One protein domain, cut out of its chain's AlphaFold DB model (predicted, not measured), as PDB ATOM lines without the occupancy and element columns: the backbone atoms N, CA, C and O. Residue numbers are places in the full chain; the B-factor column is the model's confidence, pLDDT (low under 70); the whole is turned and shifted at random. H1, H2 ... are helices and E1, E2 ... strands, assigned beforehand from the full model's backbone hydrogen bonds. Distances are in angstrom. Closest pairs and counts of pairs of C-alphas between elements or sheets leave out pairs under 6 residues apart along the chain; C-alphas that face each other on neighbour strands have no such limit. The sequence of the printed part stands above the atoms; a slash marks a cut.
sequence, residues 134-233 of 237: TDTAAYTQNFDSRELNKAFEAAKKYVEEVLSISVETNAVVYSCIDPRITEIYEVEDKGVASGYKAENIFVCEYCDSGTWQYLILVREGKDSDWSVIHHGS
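What this domain is: This is residues 134 to 233 of the 237 residues of an uncharacterized protein of bacterium 1XD8-92 (UniProt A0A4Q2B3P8). A strongly twisted sheet of three strands has the long helix H2 slantwise over one face and the short helix H3 over the opposite face, above E1; the small helix H1 only grazes the sheet. Two long stretches with no named element join H2 to H3 and H3 to E1, and in the first a short antiparallel pairing ties residues 174 to 175 to residues 204 to 205 of E1. The 100 printed residues hold H1, H2, H3, E1, E2, E3 in that order, a mixed class; the sheet, E1 - E2 - E3, is a meander, each strand the antiparallel neighbour of the one before. It is compact and rounded, with a radius of gyration of the C-alphas of 12.7 A and spans of 32 by 27 by 24 A.

How they stand to each other: H1, residues 136 to 140, is close to but not clearly touching H3, residues 179 to 185; their closest C-alphas, of Tyr 139 and Tyr 185, are 7.2 A apart. H2, residues 145 to 162, is on the sheet of E1, residues 201 to 208, E2, residues 211 to 218, and E3, residues 227 to 232, at a height of 8.9 A. Its closest C-alphas to E3 are those of Ala 154 and Ser 227, 6.5 A. H3 is on the opposite face, at a height of 9.7 A, along the strands at 11 degrees to E1 on the local plane. In the hairpin E1 and E2, N 204 and O 215 are 3.1 A apart; in the hairpin E2 and E3, N 216 and O 230 are 3.0 A apart, both within hydrogen-bond range. Every O i to N i+4 pair is within range in H1 and H2; in H3 it is 1 of 3, with 2 of 4 O i to N i+3 pairs.

Where its parts are: H1 begins at C-alpha 136, (-99.130, 11.020, 9.544). H2 measures 24.6 A, E1 22.3 A, E2 23.1 A and E3 15.1 A. E3 ends at C-alpha 232, (-109.142, 2.472, -4.228).

The domain as a whole: The C-alphas farthest apart, of Glu 168 and Glu 188, are 35.0 A apart. The printed part has no cut; residues 134 to 141 are under pLDDT 70.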
ATOM      1  N   THR A 134     -95.563   7.415  13.114       61.00
ATOM      2  CA  THR A 134     -96.447   8.329  13.856       61.00
ATOM      3  C   THR A 134     -96.713   9.621  13.078       61.00
ATOM      4  O   THR A 134     -97.680  10.333  13.351       61.00
ATOM      5  N   ASP A 135     -95.893   9.889  12.061       55.12
ATOM      6  CA  ASP A 135     -95.823  11.149  11.334       55.12
ATOM      7  C   ASP A 135     -96.809  11.302  10.168       55.12
ATOM      8  O   ASP A 135     -96.720  12.239   9.380       55.12
ATOM      9  N   THR A 136     -97.883  10.507  10.146       56.62
ATOM     10  CA  THR A 136     -99.130  11.020   9.544       56.62
ATOM     11  C   THR A 136     -99.530  12.351  10.182       56.62
ATOM     12  O   THR A 136    -100.090  13.222   9.511       56.62
ATOM     13  N   ALA A 137     -99.128  12.565  11.441       54.91
ATOM     14  CA  ALA A 137     -99.047  13.878  12.054       54.91
ATOM     15  C   ALA A 137     -98.169  14.864  11.257       54.91
ATOM     16  O   ALA A 137     -98.699  15.911  10.934       54.91
ATOM     17  N   ALA A 138     -96.907  14.609  10.877       61.56
ATOM     18  CA  ALA A 138     -96.120  15.550  10.048       61.56
ATOM     19  C   ALA A 138     -96.823  15.990   8.765       61.56
ATOM     20  O   ALA A 138     -96.824  17.181   8.452       61.56
ATOM     21  N   TYR A 139     -97.482  15.075   8.052       66.81
ATOM     22  CA  TYR A 139     -98.212  15.441   6.832       66.81
ATOM     23  C   TYR A 139     -99.445  16.298   7.116       66.81
ATOM     24  O   TYR A 139     -99.881  17.073   6.266       66.81
ATOM     25  N   THR A 140     -99.983  16.194   8.330       68.50
ATOM     26  CA  THR A 140    -101.168  16.927   8.767       68.50
ATOM     27  C   THR A 140    -100.880  18.113   9.689       68.50
ATOM     28  O   THR A 140    -101.764  18.935   9.903       68.50
ATOM     29  N   GLN A 141     -99.639  18.275  10.158       67.75
ATOM     30  CA  GLN A 141     -99.167  19.352  11.042       67.75
ATOM     31  C   GLN A 141     -99.273  20.726  10.377       67.75
ATOM     32  O   GLN A 141     -99.411  21.739  11.060       67.75
ATOM     33  N   ASN A 142     -99.236  20.761   9.043       70.00
ATOM     34  CA  ASN A 142     -99.408  21.984   8.265       70.00
ATOM     35  C   ASN A 142    -100.870  22.448   8.186       70.00
ATOM     36  O   ASN A 142    -101.118  23.584   7.775       70.00
ATOM     37  N   PHE A 143    -101.829  21.598   8.560       83.31
ATOM     38  CA  PHE A 143    -103.247  21.930   8.560       83.31
ATOM     39  C   PHE A 143    -103.682  22.378   9.950       83.31
ATOM     40  O   PHE A 143    -103.452  21.693  10.949       83.31
ATOM     41  N   ASP A 144    -104.381  23.509  10.022       87.31
ATOM     42  CA  ASP A 144    -105.092  23.836  11.252       87.31
ATOM     43  C   ASP A 144    -106.283  22.879  11.474       87.31
ATOM     44  O   ASP A 144    -106.735  22.158  10.577       87.31
ATOM     45  N   SER A 145    -106.831  22.861  12.691       87.19
ATOM     46  CA  SER A 145    -107.939  21.958  13.031       87.19
ATOM     47  C   SER A 145    -109.190  22.169  12.168       87.19
ATOM     48  O   SER A 145    -109.962  21.233  11.968       87.19
ATOM     49  N   ARG A 146    -109.412  23.372  11.625       90.81
ATOM     50  CA  ARG A 146    -110.537  23.659  10.721       90.81
ATOM     51  C   ARG A 146    -110.264  23.093   9.335       90.81
ATOM     52  O   ARG A 146    -111.186  22.563   8.725       90.81
ATOM     53  N   GLU A 147    -109.032  23.195   8.847       92.00
ATOM     54  CA  GLU A 147    -108.611  22.590   7.580       92.00
ATOM     55  C   GLU A 147    -108.747  21.064   7.620       92.00
ATOM     56  O   GLU A 147    -109.335  20.495   6.698       92.00
ATOM     57  N   LEU A 148    -108.312  20.426   8.713       89.88
ATOM     58  CA  LEU A 148    -108.491  18.985   8.926       89.88
ATOM     59  C   LEU A 148    -109.966  18.593   8.963       89.88
ATOM     60  O   LEU A 148    -110.380  17.681   8.252       89.88
ATOM     61  N   ASN A 149    -110.781  19.317   9.735       92.69
ATOM     62  CA  ASN A 149    -112.216  19.047   9.807       92.69
ATOM     63  C   ASN A 149    -112.885  19.155   8.431       92.69
ATOM     64  O   ASN A 149    -113.707  18.312   8.089       92.69
ATOM     65  N   LYS A 150    -112.516  20.145   7.606       96.06
ATOM     66  CA  LYS A 150    -113.042  20.260   6.237       96.06
ATOM     67  C   LYS A 150    -112.653  19.065   5.363       96.06
ATOM     68  O   LYS A 150    -113.496  18.595   4.602       96.06
ATOM     69  N   ALA A 151    -111.416  18.580   5.466       96.00
ATOM     70  CA  ALA A 151    -110.957  17.424   4.699       96.00
ATOM     71  C   ALA A 151    -111.703  16.143   5.113       96.00
ATOM     72  O   ALA A 151    -112.229  15.431   4.257       96.00
ATOM     73  N   PHE A 152    -111.839  15.897   6.422       96.00
ATOM     74  CA  PHE A 152    -112.608  14.765   6.945       96.00
ATOM     75  C   PHE A 152    -114.090  14.831   6.574       96.00
ATOM     76  O   PHE A 152    -114.665  13.817   6.188       96.00
ATOM     77  N   GLU A 153    -114.714  16.009   6.639       97.69
ATOM     78  CA  GLU A 153    -116.110  16.192   6.224       97.69
ATOM     79  C   GLU A 153    -116.298  15.939   4.721       97.69
ATOM     80  O   GLU A 153    -117.271  15.297   4.324       97.69
ATOM     81  N   ALA A 154    -115.365  16.390   3.875       98.50
ATOM     82  CA  ALA A 154    -115.395  16.102   2.440       98.50
ATOM     83  C   ALA A 154    -115.256  14.595   2.163       98.50
ATOM     84  O   ALA A 154    -116.030  14.039   1.382       98.50
ATOM     85  N   ALA A 155    -114.324  13.922   2.846       98.50
ATOM     86  CA  ALA A 155    -114.118  12.480   2.731       98.50
ATOM     87  C   ALA A 155    -115.354  11.691   3.195       98.50
ATOM     88  O   ALA A 155    -115.841  10.817   2.479       98.50
ATOM     89  N   LYS A 156    -115.914  12.047   4.357       98.31
ATOM     90  CA  LYS A 156    -117.127  11.435   4.912       98.31
ATOM     91  C   LYS A 156    -118.310  11.553   3.953       98.31
ATOM     92  O   LYS A 156    -118.935  10.544   3.637       98.31
ATOM     93  N   LYS A 157    -118.585  12.761   3.449       98.50
ATOM     94  CA  LYS A 157    -119.665  12.991   2.477       98.50
ATOM     95  C   LYS A 157    -119.471  12.179   1.209       98.50
ATOM     96  O   LYS A 157    -120.439  11.664   0.666       98.50
ATOM     97  N   TYR A 158    -118.237  12.033   0.734       98.69
ATOM     98  CA  TYR A 158    -117.973  11.202  -0.432       98.69
ATOM     99  C   TYR A 158    -118.352   9.732  -0.182       98.69
ATOM    100  O   TYR A 158    -119.064   9.141  -0.990       98.69
ATOM    101  N   VAL A 159    -117.959   9.159   0.959       98.62
ATOM    102  CA  VAL A 159    -118.311   7.771   1.315       98.62
ATOM    103  C   VAL A 159    -119.828   7.596   1.468       98.62
ATOM    104  O   VAL A 159    -120.410   6.700   0.858       98.62
ATOM    105  N   GLU A 160    -120.484   8.468   2.236       98.31
ATOM    106  CA  GLU A 160    -121.908   8.320   2.567       98.31
ATOM    107  C   GLU A 160    -122.843   8.735   1.423       98.31
ATOM    108  O   GLU A 160    -123.842   8.064   1.169       98.31
ATOM    109  N   GLU A 161    -122.552   9.836   0.727       98.31
ATOM    110  CA  GLU A 161    -123.471  10.443  -0.244       98.31
ATOM    111  C   GLU A 161    -123.131  10.078  -1.694       98.31
ATOM    112  O   GLU A 161    -124.042   9.878  -2.499       98.31
ATOM    113  N   VAL A 162    -121.842   9.972  -2.044       98.19
ATOM    114  CA  VAL A 162    -121.416   9.671  -3.424       98.19
ATOM    115  C   VAL A 162    -121.319   8.166  -3.646       98.19
ATOM    116  O   VAL A 162    -121.923   7.649  -4.584       98.19
ATOM    117  N   LEU A 163    -120.608   7.452  -2.771       98.06
ATOM    118  CA  LEU A 163    -120.486   5.994  -2.861       98.06
ATOM    119  C   LEU A 163    -121.705   5.263  -2.285       98.06
ATOM    120  O   LEU A 163    -121.915   4.095  -2.601       98.06
ATOM    121  N   SER A 164    -122.535   5.945  -1.483       98.00
ATOM    122  CA  SER A 164    -123.682   5.341  -0.786       98.00
ATOM    123  C   SER A 164    -123.285   4.162   0.117       98.00
ATOM    124  O   SER A 164    -124.032   3.190   0.243       98.00
ATOM    125  N   ILE A 165    -122.103   4.243   0.738       97.44
ATOM    126  CA  ILE A 165    -121.563   3.213   1.632       97.44
ATOM    127  C   ILE A 165    -121.889   3.582   3.079       97.44
ATOM    128  O   ILE A 165    -121.592   4.679   3.545       97.44
ATOM    129  N   SER A 166    -122.468   2.626   3.806       95.38
ATOM    130  CA  SER A 166    -122.572   2.672   5.265       95.38
ATOM    131  C   SER A 166    -121.480   1.784   5.842       95.38
ATOM    132  O   SER A 166    -121.491   0.578   5.604       95.38
ATOM    133  N   VAL A 167    -120.557   2.365   6.603       94.44
ATOM    134  CA  VAL A 167    -119.464   1.607   7.224       94.44
ATOM    135  C   VAL A 167    -119.929   0.879   8.488       94.44
ATOM    136  O   VAL A 167    -120.908   1.273   9.122       94.44
ATOM    137  N   GLU A 168    -119.198  -0.167   8.873       93.88
ATOM    138  CA  GLU A 168    -119.404  -0.900  10.135       93.88
ATOM    139  C   GLU A 168    -118.466  -0.433  11.264       93.88
ATOM    140  O   GLU A 168    -118.622  -0.839  12.414       93.88
ATOM    141  N   THR A 169    -117.488   0.415  10.940       96.00
ATOM    142  CA  THR A 169    -116.515   0.984  11.880       96.00
ATOM    143  C   THR A 169    -117.105   2.136  12.692       96.00
ATOM    144  O   THR A 169    -118.111   2.741  12.322       96.00
ATOM    145  N   ASN A 170    -116.446   2.485  13.796       95.50
ATOM    146  CA  ASN A 170    -116.857   3.579  14.672       95.50
ATOM    147  C   ASN A 170    -116.853   4.955  13.979       95.50
ATOM    148  O   ASN A 170    -117.695   5.795  14.298       95.50
ATOM    149  N   ALA A 171    -115.925   5.193  13.048       94.94
ATOM    150  CA  ALA A 171    -115.891   6.381  12.195       94.94
ATOM    151  C   ALA A 171    -116.053   6.008  10.716       94.94
ATOM    152  O   ALA A 171    -115.619   4.939  10.289       94.94
ATOM    153  N   VAL A 172    -116.647   6.918   9.932       97.69
ATOM    154  CA  VAL A 172    -116.837   6.760   8.475       97.69
ATOM    155  C   VAL A 172    -115.507   6.707   7.734       97.69
ATOM    156  O   VAL A 172    -115.326   5.913   6.817       97.69
ATOM    157  N   VAL A 173    -114.580   7.562   8.148       97.19
ATOM    158  CA  VAL A 173    -113.230   7.671   7.605       97.19
ATOM    159  C   VAL A 173    -112.251   7.842   8.759       97.19
ATOM    160  O   VAL A 173    -112.581   8.452   9.779       97.19
ATOM    161  N   TYR A 174    -111.039   7.336   8.578       94.56
ATOM    162  CA  TYR A 174    -109.898   7.534   9.465       94.56
ATOM    163  C   TYR A 174    -108.748   8.184   8.698       94.56
ATOM    164  O   TYR A 174    -108.686   8.088   7.472       94.56
ATOM    165  N   SER A 175    -107.802   8.803   9.409       91.75
ATOM    166  CA  SER A 175    -106.491   9.099   8.821       91.75
ATOM    167  C   SER A 175    -105.877   7.809   8.285       91.75
ATOM    168  O   SER A 175    -105.896   6.784   8.972       91.75
ATOM    169  N   CYS A 176    -105.325   7.859   7.075       93.56
ATOM    170  CA  CYS A 176    -104.603   6.720   6.526       93.56
ATOM    171  C   CYS A 176    -103.323   6.468   7.331       93.56
ATOM    172  O   CYS A 176    -102.598   7.414   7.622       93.56
ATOM    173  N   ILE A 177    -103.063   5.205   7.681       92.25
ATOM    174  CA  ILE A 177    -101.852   4.774   8.400       92.25
ATOM    175  C   ILE A 177    -100.983   3.815   7.572       92.25
ATOM    176  O   ILE A 177     -99.920   3.397   8.019       92.25
ATOM    177  N   ASP A 178    -101.445   3.438   6.376       94.00
ATOM    178  CA  ASP A 178    -100.733   2.504   5.509       94.00
ATOM    179  C   ASP A 178     -99.500   3.183   4.890       94.00
ATOM    180  O   ASP A 178     -99.669   4.103   4.081       94.00
ATOM    181  N   PRO A 179     -98.272   2.727   5.214       92.38
ATOM    182  CA  PRO A 179     -97.045   3.346   4.723       92.38
ATOM    183  C   PRO A 179     -96.943   3.344   3.194       92.38
ATOM    184  O   PRO A 179     -96.356   4.261   2.627       92.38
ATOM    185  N   ARG A 180     -97.555   2.363   2.516       93.56
ATOM    186  CA  ARG A 180     -97.569   2.291   1.045       93.56
ATOM    187  C   ARG A 180     -98.390   3.407   0.420       93.56
ATOM    188  O   ARG A 180     -98.204   3.709  -0.747       93.56
ATOM    189  N   ILE A 181     -99.325   3.987   1.169       94.62
ATOM    190  CA  ILE A 181    -100.185   5.070   0.693       94.62
ATOM    191  C   ILE A 181     -99.647   6.415   1.164       94.62
ATOM    192  O   ILE A 181     -99.621   7.362   0.382       94.62
ATOM    193  N   THR A 182     -99.179   6.513   2.412       92.50
ATOM    194  CA  THR A 182     -98.590   7.758   2.933       92.50
ATOM    195  C   THR A 182     -97.290   8.131   2.223       92.50
ATOM    196  O   THR A 182     -96.916   9.298   2.226       92.50
ATOM    197  N   GLU A 183     -96.639   7.188   1.540       92.19
ATOM    198  CA  GLU A 183     -95.505   7.459   0.653       92.19
ATOM    199  C   GLU A 183     -95.792   8.561  -0.389       92.19
ATOM    200  O   GLU A 183     -94.873   9.293  -0.750       92.19
ATOM    201  N   ILE A 184     -97.059   8.772  -0.785       93.25
ATOM    202  CA  ILE A 184     -97.490   9.841  -1.711       93.25
ATOM    203  C   ILE A 184     -96.987  11.244  -1.323       93.25
ATOM    204  O   ILE A 184     -96.852  12.125  -2.177       93.25
ATOM    205  N   TYR A 185     -96.720  11.485  -0.038       91.56
ATOM    206  CA  TYR A 185     -96.219  12.772   0.439       91.56
ATOM    207  C   TYR A 185     -94.721  12.977   0.177       91.56
ATOM    208  O   TYR A 185     -94.284  14.122   0.068       91.56
ATOM    209  N   GLU A 186     -93.958  11.893   0.035       90.12
ATOM    210  CA  GLU A 186     -92.495  11.900  -0.081       90.12
ATOM    211  C   GLU A 186     -92.017  11.731  -1.525       90.12
ATOM    212  O   GLU A 186     -90.998  12.298  -1.925       90.12
ATOM    213  N   VAL A 187     -92.753  10.964  -2.334       92.38
ATOM    214  CA  VAL A 187     -92.341  10.658  -3.707       92.38
ATOM    215  C   VAL A 187     -92.674  11.780  -4.689       92.38
ATOM    216  O   VAL A 187     -93.622  12.554  -4.521       92.38
ATOM    217  N   GLU A 188     -91.873  11.887  -5.752       91.44
ATOM    218  CA  GLU A 188     -92.115  12.849  -6.832       91.44
ATOM    219  C   GLU A 188     -93.392  12.500  -7.606       91.44
ATOM    220  O   GLU A 188     -94.244  13.374  -7.798       91.44
ATOM    221  N   ASP A 189     -93.535  11.227  -7.984       94.31
ATOM    222  CA  ASP A 189     -94.723  10.691  -8.646       94.31
ATOM    223  C   ASP A 189     -95.827  10.420  -7.625       94.31
ATOM    224  O   ASP A 189     -95.784   9.462  -6.860       94.31
ATOM    225  N   LYS A 190     -96.840  11.282  -7.631       95.06
ATOM    226  CA  LYS A 190     -97.974  11.216  -6.702       95.06
ATOM    227  C   LYS A 190     -99.162  10.470  -7.306       95.06
ATOM    228  O   LYS A 190    -100.285  10.613  -6.816       95.06
ATOM    229  N   GLY A 191     -98.938   9.730  -8.395       96.56
ATOM    230  CA  GLY A 191     -99.953   8.968  -9.112       96.56
ATOM    231  C   GLY A 191    -101.135   9.846  -9.504       96.56
ATOM    232  O   GLY A 191    -100.964  10.883 -10.152       96.56
ATOM    233  N   VAL A 192    -102.329   9.475  -9.044       97.56
ATOM    234  CA  VAL A 192    -103.583  10.213  -9.283       97.56
ATOM    235  C   VAL A 192    -103.552  11.669  -8.805       97.56
ATOM    236  O   VAL A 192    -104.283  12.498  -9.338       97.56
ATOM    237  N   ALA A 193    -102.700  12.009  -7.832       97.06
ATOM    238  CA  ALA A 193    -102.528  13.374  -7.329       97.06
ATOM    239  C   ALA A 193    -101.357  14.126  -7.992       97.06
ATOM    240  O   ALA A 193    -100.894  15.150  -7.479       97.06
ATOM    241  N   SER A 194    -100.859  13.640  -9.132       96.38
ATOM    242  CA  SER A 194     -99.817  14.317  -9.904       96.38
ATOM    243  C   SER A 194    -100.199  15.764 -10.228       96.38
ATOM    244  O   SER A 194    -101.286  16.051 -10.722       96.38
ATOM    245  N   GLY A 195     -99.277  16.691  -9.952       94.44
ATOM    246  CA  GLY A 195     -99.491  18.136 -10.104       94.44
ATOM    247  C   GLY A 195     -99.891  18.860  -8.814       94.44
ATOM    248  O   GLY A 195     -99.745  20.081  -8.747       94.44
ATOM    249  N   TYR A 196    -100.298  18.136  -7.768       95.12
ATOM    250  CA  TYR A 196    -100.547  18.712  -6.447       95.12
ATOM    251  C   TYR A 196     -99.298  18.652  -5.560       95.12
ATOM    252  O   TYR A 196     -98.494  17.719  -5.602       95.12
ATOM    253  N   LYS A 197     -99.121  19.681  -4.727       92.44
ATOM    254  CA  LYS A 197     -98.104  19.687  -3.664       92.44
ATOM    255  C   LYS A 197     -98.585  18.850  -2.479       92.44
ATOM    256  O   LYS A 197     -99.784  18.799  -2.234       92.44
ATOM    257  N   ALA A 198     -97.660  18.295  -1.692       91.12
ATOM    258  CA  ALA A 198     -97.989  17.514  -0.492       91.12
ATOM    259  C   ALA A 198     -98.908  18.277   0.489       91.12
ATOM    260  O   ALA A 198     -99.886  17.723   0.971       91.12
ATOM    261  N   GLU A 199     -98.685  19.584   0.683       90.44
ATOM    262  CA  GLU A 199     -99.528  20.481   1.508       90.44
ATOM    263  C   GLU A 199    -100.968  20.691   0.985       90.44
ATOM    264  O   GLU A 199    -101.784  21.364   1.619       90.44
ATOM    265  N   ASN A 200    -101.271  20.158  -0.197       94.31
ATOM    266  CA  ASN A 200    -102.566  20.211  -0.865       94.31
ATOM    267  C   ASN A 200    -103.136  18.812  -1.134       94.31
ATOM    268  O   ASN A 200    -104.096  18.695  -1.890       94.31
ATOM    269  N   ILE A 201    -102.557  17.777  -0.525       94.94
ATOM    270  CA  ILE A 201    -103.025  16.395  -0.582       94.94
ATOM    271  C   ILE A 201    -103.431  15.982   0.830       94.94
ATOM    272  O   ILE A 201    -102.782  16.345   1.809       94.94
ATOM    273  N   PHE A 202    -104.516  15.227   0.935       95.31
ATOM    274  CA  PHE A 202    -104.947  14.613   2.179       95.31
ATOM    275  C   PHE A 202    -105.448  13.201   1.903       95.31
ATOM    276  O   PHE A 202    -106.171  12.968   0.935       95.31
ATOM    277  N   VAL A 203    -105.067  12.251   2.753       95.25
ATOM    278  CA  VAL A 203    -105.373  10.832   2.557       95.25
ATOM    279  C   VAL A 203    -106.162  10.299   3.743       95.25
ATOM    280  O   VAL A 203    -105.728  10.383   4.894       95.25
ATOM    281  N   CYS A 204    -107.313   9.703   3.446       95.69
ATOM    282  CA  CYS A 204    -108.125   8.965   4.409       95.69
ATOM    283  C   CYS A 204    -108.182   7.480   4.050       95.69
ATOM    284  O   CYS A 204    -107.954   7.097   2.906       95.69
ATOM    285  N   GLU A 205    -108.563   6.656   5.017       96.81
ATOM    286  CA  GLU A 205    -108.975   5.273   4.799       96.81
ATOM    287  C   GLU A 205    -110.403   5.048   5.312       96.81
ATOM    288  O   GLU A 205    -110.831   5.668   6.288       96.81
ATOM    289  N   TYR A 206    -111.145   4.155   4.664       98.12
ATOM    290  CA  TYR A 206    -112.460   3.690   5.101       98.12
ATOM    291  C   TYR A 206    -112.573   2.179   4.909       98.12
ATOM    292  O   TYR A 206    -111.860   1.591   4.095       98.12
ATOM    293  N   CYS A 207    -113.459   1.544   5.672       97.38
ATOM    294  CA  CYS A 207    -113.716   0.113   5.564       97.38
ATOM    295  C   CYS A 207    -115.036  -0.119   4.823       97.38
ATOM    296  O   CYS A 207    -116.091   0.316   5.284       97.38
ATOM    297  N   ASP A 208    -114.978  -0.829   3.700       96.50
ATOM    298  CA  ASP A 208    -116.144  -1.336   2.986       96.50
ATOM    299  C   ASP A 208    -116.162  -2.860   3.085       96.50
ATOM    300  O   ASP A 208    -115.310  -3.551   2.524       96.50
ATOM    301  N   SER A 209    -117.136  -3.392   3.824       93.75
ATOM    302  CA  SER A 209    -117.378  -4.836   3.917       93.75
ATOM    303  C   SER A 209    -116.128  -5.642   4.325       93.75
ATOM    304  O   SER A 209    -115.871  -6.730   3.810       93.75
ATOM    305  N   GLY A 210    -115.320  -5.087   5.237       93.06
ATOM    306  CA  GLY A 210    -114.075  -5.689   5.729       93.06
ATOM    307  C   GLY A 210    -112.834  -5.414   4.872       93.06
ATOM    308  O   GLY A 210    -111.734  -5.790   5.272       93.06
ATOM    309  N   THR A 211    -112.985  -4.749   3.725       95.38
ATOM    310  CA  THR A 211    -111.872  -4.321   2.870       95.38
ATOM    311  C   THR A 211    -111.569  -2.850   3.117       95.38
ATOM    312  O   THR A 211    -112.449  -1.996   3.017       95.38
ATOM    313  N   TRP A 212    -110.313  -2.548   3.438       96.88
ATOM    314  CA  TRP A 212    -109.860  -1.176   3.635       96.88
ATOM    315  C   TRP A 212    -109.512  -0.536   2.297       96.88
ATOM    316  O   TRP A 212    -108.764  -1.105   1.509       96.88
ATOM    317  N   GLN A 213    -110.079   0.641   2.066       97.81
ATOM    318  CA  GLN A 213    -109.927   1.437   0.858       97.81
ATOM    319  C   GLN A 213    -109.418   2.826   1.233       97.81
ATOM    320  O   GLN A 213    -109.687   3.329   2.327       97.81
ATOM    321  N   TYR A 214    -108.717   3.465   0.309       98.06
ATOM    322  CA  TYR A 214    -108.098   4.770   0.497       98.06
ATOM    323  C   TYR A 214    -108.837   5.832  -0.303       98.06
ATOM    324  O   TYR A 214    -109.330   5.559  -1.393       98.06
ATOM    325  N   LEU A 215    -108.914   7.043   0.240       98.44
ATOM    326  CA  LEU A 215    -109.435   8.233  -0.428       98.44
ATOM    327  C   LEU A 215    -108.285   9.215  -0.602       98.44
ATOM    328  O   LEU A 215    -107.650   9.587   0.387       98.44
ATOM    329  N   ILE A 216    -108.065   9.670  -1.834       98.06
ATOM    330  CA  ILE A 216    -107.102  10.730  -2.138       98.06
ATOM    331  C   ILE A 216    -107.876  12.024  -2.360       98.06
ATOM    332  O   ILE A 216    -108.666  12.141  -3.303       98.06
ATOM    333  N   LEU A 217    -107.672  12.980  -1.459       98.00
ATOM    334  CA  LEU A 217    -108.268  14.304  -1.504       98.00
ATOM    335  C   LEU A 217    -107.222  15.325  -1.918       98.00
ATOM    336  O   LEU A 217    -106.075  15.268  -1.475       98.00
ATOM    337  N   VAL A 218    -107.648  16.297  -2.716       97.38
ATOM    338  CA  VAL A 218    -106.817  17.431  -3.118       97.38
ATOM    339  C   VAL A 218    -107.553  18.750  -2.952       97.38
ATOM    340  O   VAL A 218    -108.784  18.784  -2.854       97.38
ATOM    341  N   ARG A 219    -106.784  19.837  -2.934       96.44
ATOM    342  CA  ARG A 219    -107.273  21.216  -3.008       96.44
ATOM    343  C   ARG A 219    -106.349  22.059  -3.881       96.44
ATOM    344  O   ARG A 219    -105.151  21.806  -3.955       96.44
ATOM    345  N   GLU A 220    -106.877  23.117  -4.481       95.50
ATOM    346  CA  GLU A 220    -106.084  24.018  -5.336       95.50
ATOM    347  C   GLU A 220    -105.081  24.879  -4.544       95.50
ATOM    348  O   GLU A 220    -104.071  25.345  -5.070       95.50
ATOM    349  N   GLY A 221    -105.334  25.079  -3.251       91.94
ATOM    350  CA  GLY A 221    -104.455  25.813  -2.352       91.94
ATOM    351  C   GLY A 221    -105.074  26.000  -0.975       91.94
ATOM    352  O   GLY A 221    -106.193  25.550  -0.711       91.94
ATOM    353  N   LYS A 222    -104.353  26.699  -0.095       90.38
ATOM    354  CA  LYS A 222    -104.842  27.029   1.247       90.38
ATOM    355  C   LYS A 222    -106.225  27.687   1.182       90.38
ATOM    356  O   LYS A 222    -106.507  28.465   0.274       90.38
ATOM    357  N   ASP A 223    -107.083  27.328   2.134       89.06
ATOM    358  CA  ASP A 223    -108.478  27.773   2.257       89.06
ATOM    359  C   ASP A 223    -109.449  27.333   1.142       89.06
ATOM    360  O   ASP A 223    -110.654  27.552   1.290       89.06
ATOM    361  N   SER A 224    -108.974  26.668   0.081       94.81
ATOM    362  CA  SER A 224    -109.840  26.065  -0.943       94.81
ATOM    363  C   SER A 224    -110.555  24.819  -0.413       94.81
ATOM    364  O   SER A 224    -110.092  24.177   0.534       94.81
ATOM    365  N   ASP A 225    -111.682  24.476  -1.037       96.62
ATOM    366  CA  ASP A 225    -112.430  23.266  -0.700       96.62
ATOM    367  C   ASP A 225    -111.641  22.003  -1.067       96.62
ATOM    368  O   ASP A 225    -110.904  21.968  -2.054       96.62
ATOM    369  N   TRP A 226    -111.822  20.962  -0.257       97.94
ATOM    370  CA  TRP A 226    -111.263  19.641  -0.510       97.94
ATOM    371  C   TRP A 226    -112.194  18.829  -1.408       97.94
ATOM    372  O   TRP A 226    -113.406  18.790  -1.186       97.94
ATOM    373  N   SER A 227    -111.618  18.117  -2.372       98.00
ATOM    374  CA  SER A 227    -112.339  17.185  -3.239       98.00
ATOM    375  C   SER A 227    -111.634  15.839  -3.297       98.00
ATOM    376  O   SER A 227    -110.424  15.791  -3.505       98.00
ATOM    377  N   VAL A 228    -112.396  14.752  -3.164       98.56
ATOM    378  CA  VAL A 228    -111.905  13.398  -3.453       98.56
ATOM    379  C   VAL A 228    -111.737  13.259  -4.965       98.56
ATOM    380  O   VAL A 228    -112.701  13.441  -5.709       98.56
ATOM    381  N   ILE A 229    -110.528  12.923  -5.407       98.00
ATOM    382  CA  ILE A 229    -110.208  12.679  -6.823       98.00
ATOM    383  C   ILE A 229    -110.025  11.198  -7.139       98.00
ATOM    384  O   ILE A 229    -110.115  10.801  -8.298       98.00
ATOM    385  N   HIS A 230    -109.797  10.375  -6.117       98.06
ATOM    386  CA  HIS A 230    -109.607   8.943  -6.277       98.06
ATOM    387  C   HIS A 230    -110.049   8.177  -5.030       98.06
ATOM    388  O   HIS A 230    -109.920   8.674  -3.907       98.06
ATOM    389  N   HIS A 231    -110.529   6.951  -5.243       97.44
ATOM    390  CA  HIS A 231    -110.719   5.968  -4.189       97.44
ATOM    391  C   HIS A 231    -110.325   4.566  -4.673       97.44
ATOM    392  O   HIS A 231    -110.661   4.187  -5.796       97.44
ATOM    393  N   GLY A 232    -109.635   3.793  -3.836       96.38
ATOM    394  CA  GLY A 232    -109.142   2.472  -4.228       96.38
ATOM    395  C   GLY A 232    -108.104   1.897  -3.271       96.38
ATOM    396  O   GLY A 232    -107.917   2.398  -2.166       96.38
ATOM    397  N   SER A 233    -107.419   0.839  -3.704       95.38
ATOM    398  CA  SER A 233    -106.390   0.148  -2.915       95.38
ATOM    399  C   SER A 233    -104.983   0.743  -3.067       95.38
ATOM    400  O   SER A 233    -104.050   0.252  -2.443       95.38
TER     401      SER A 233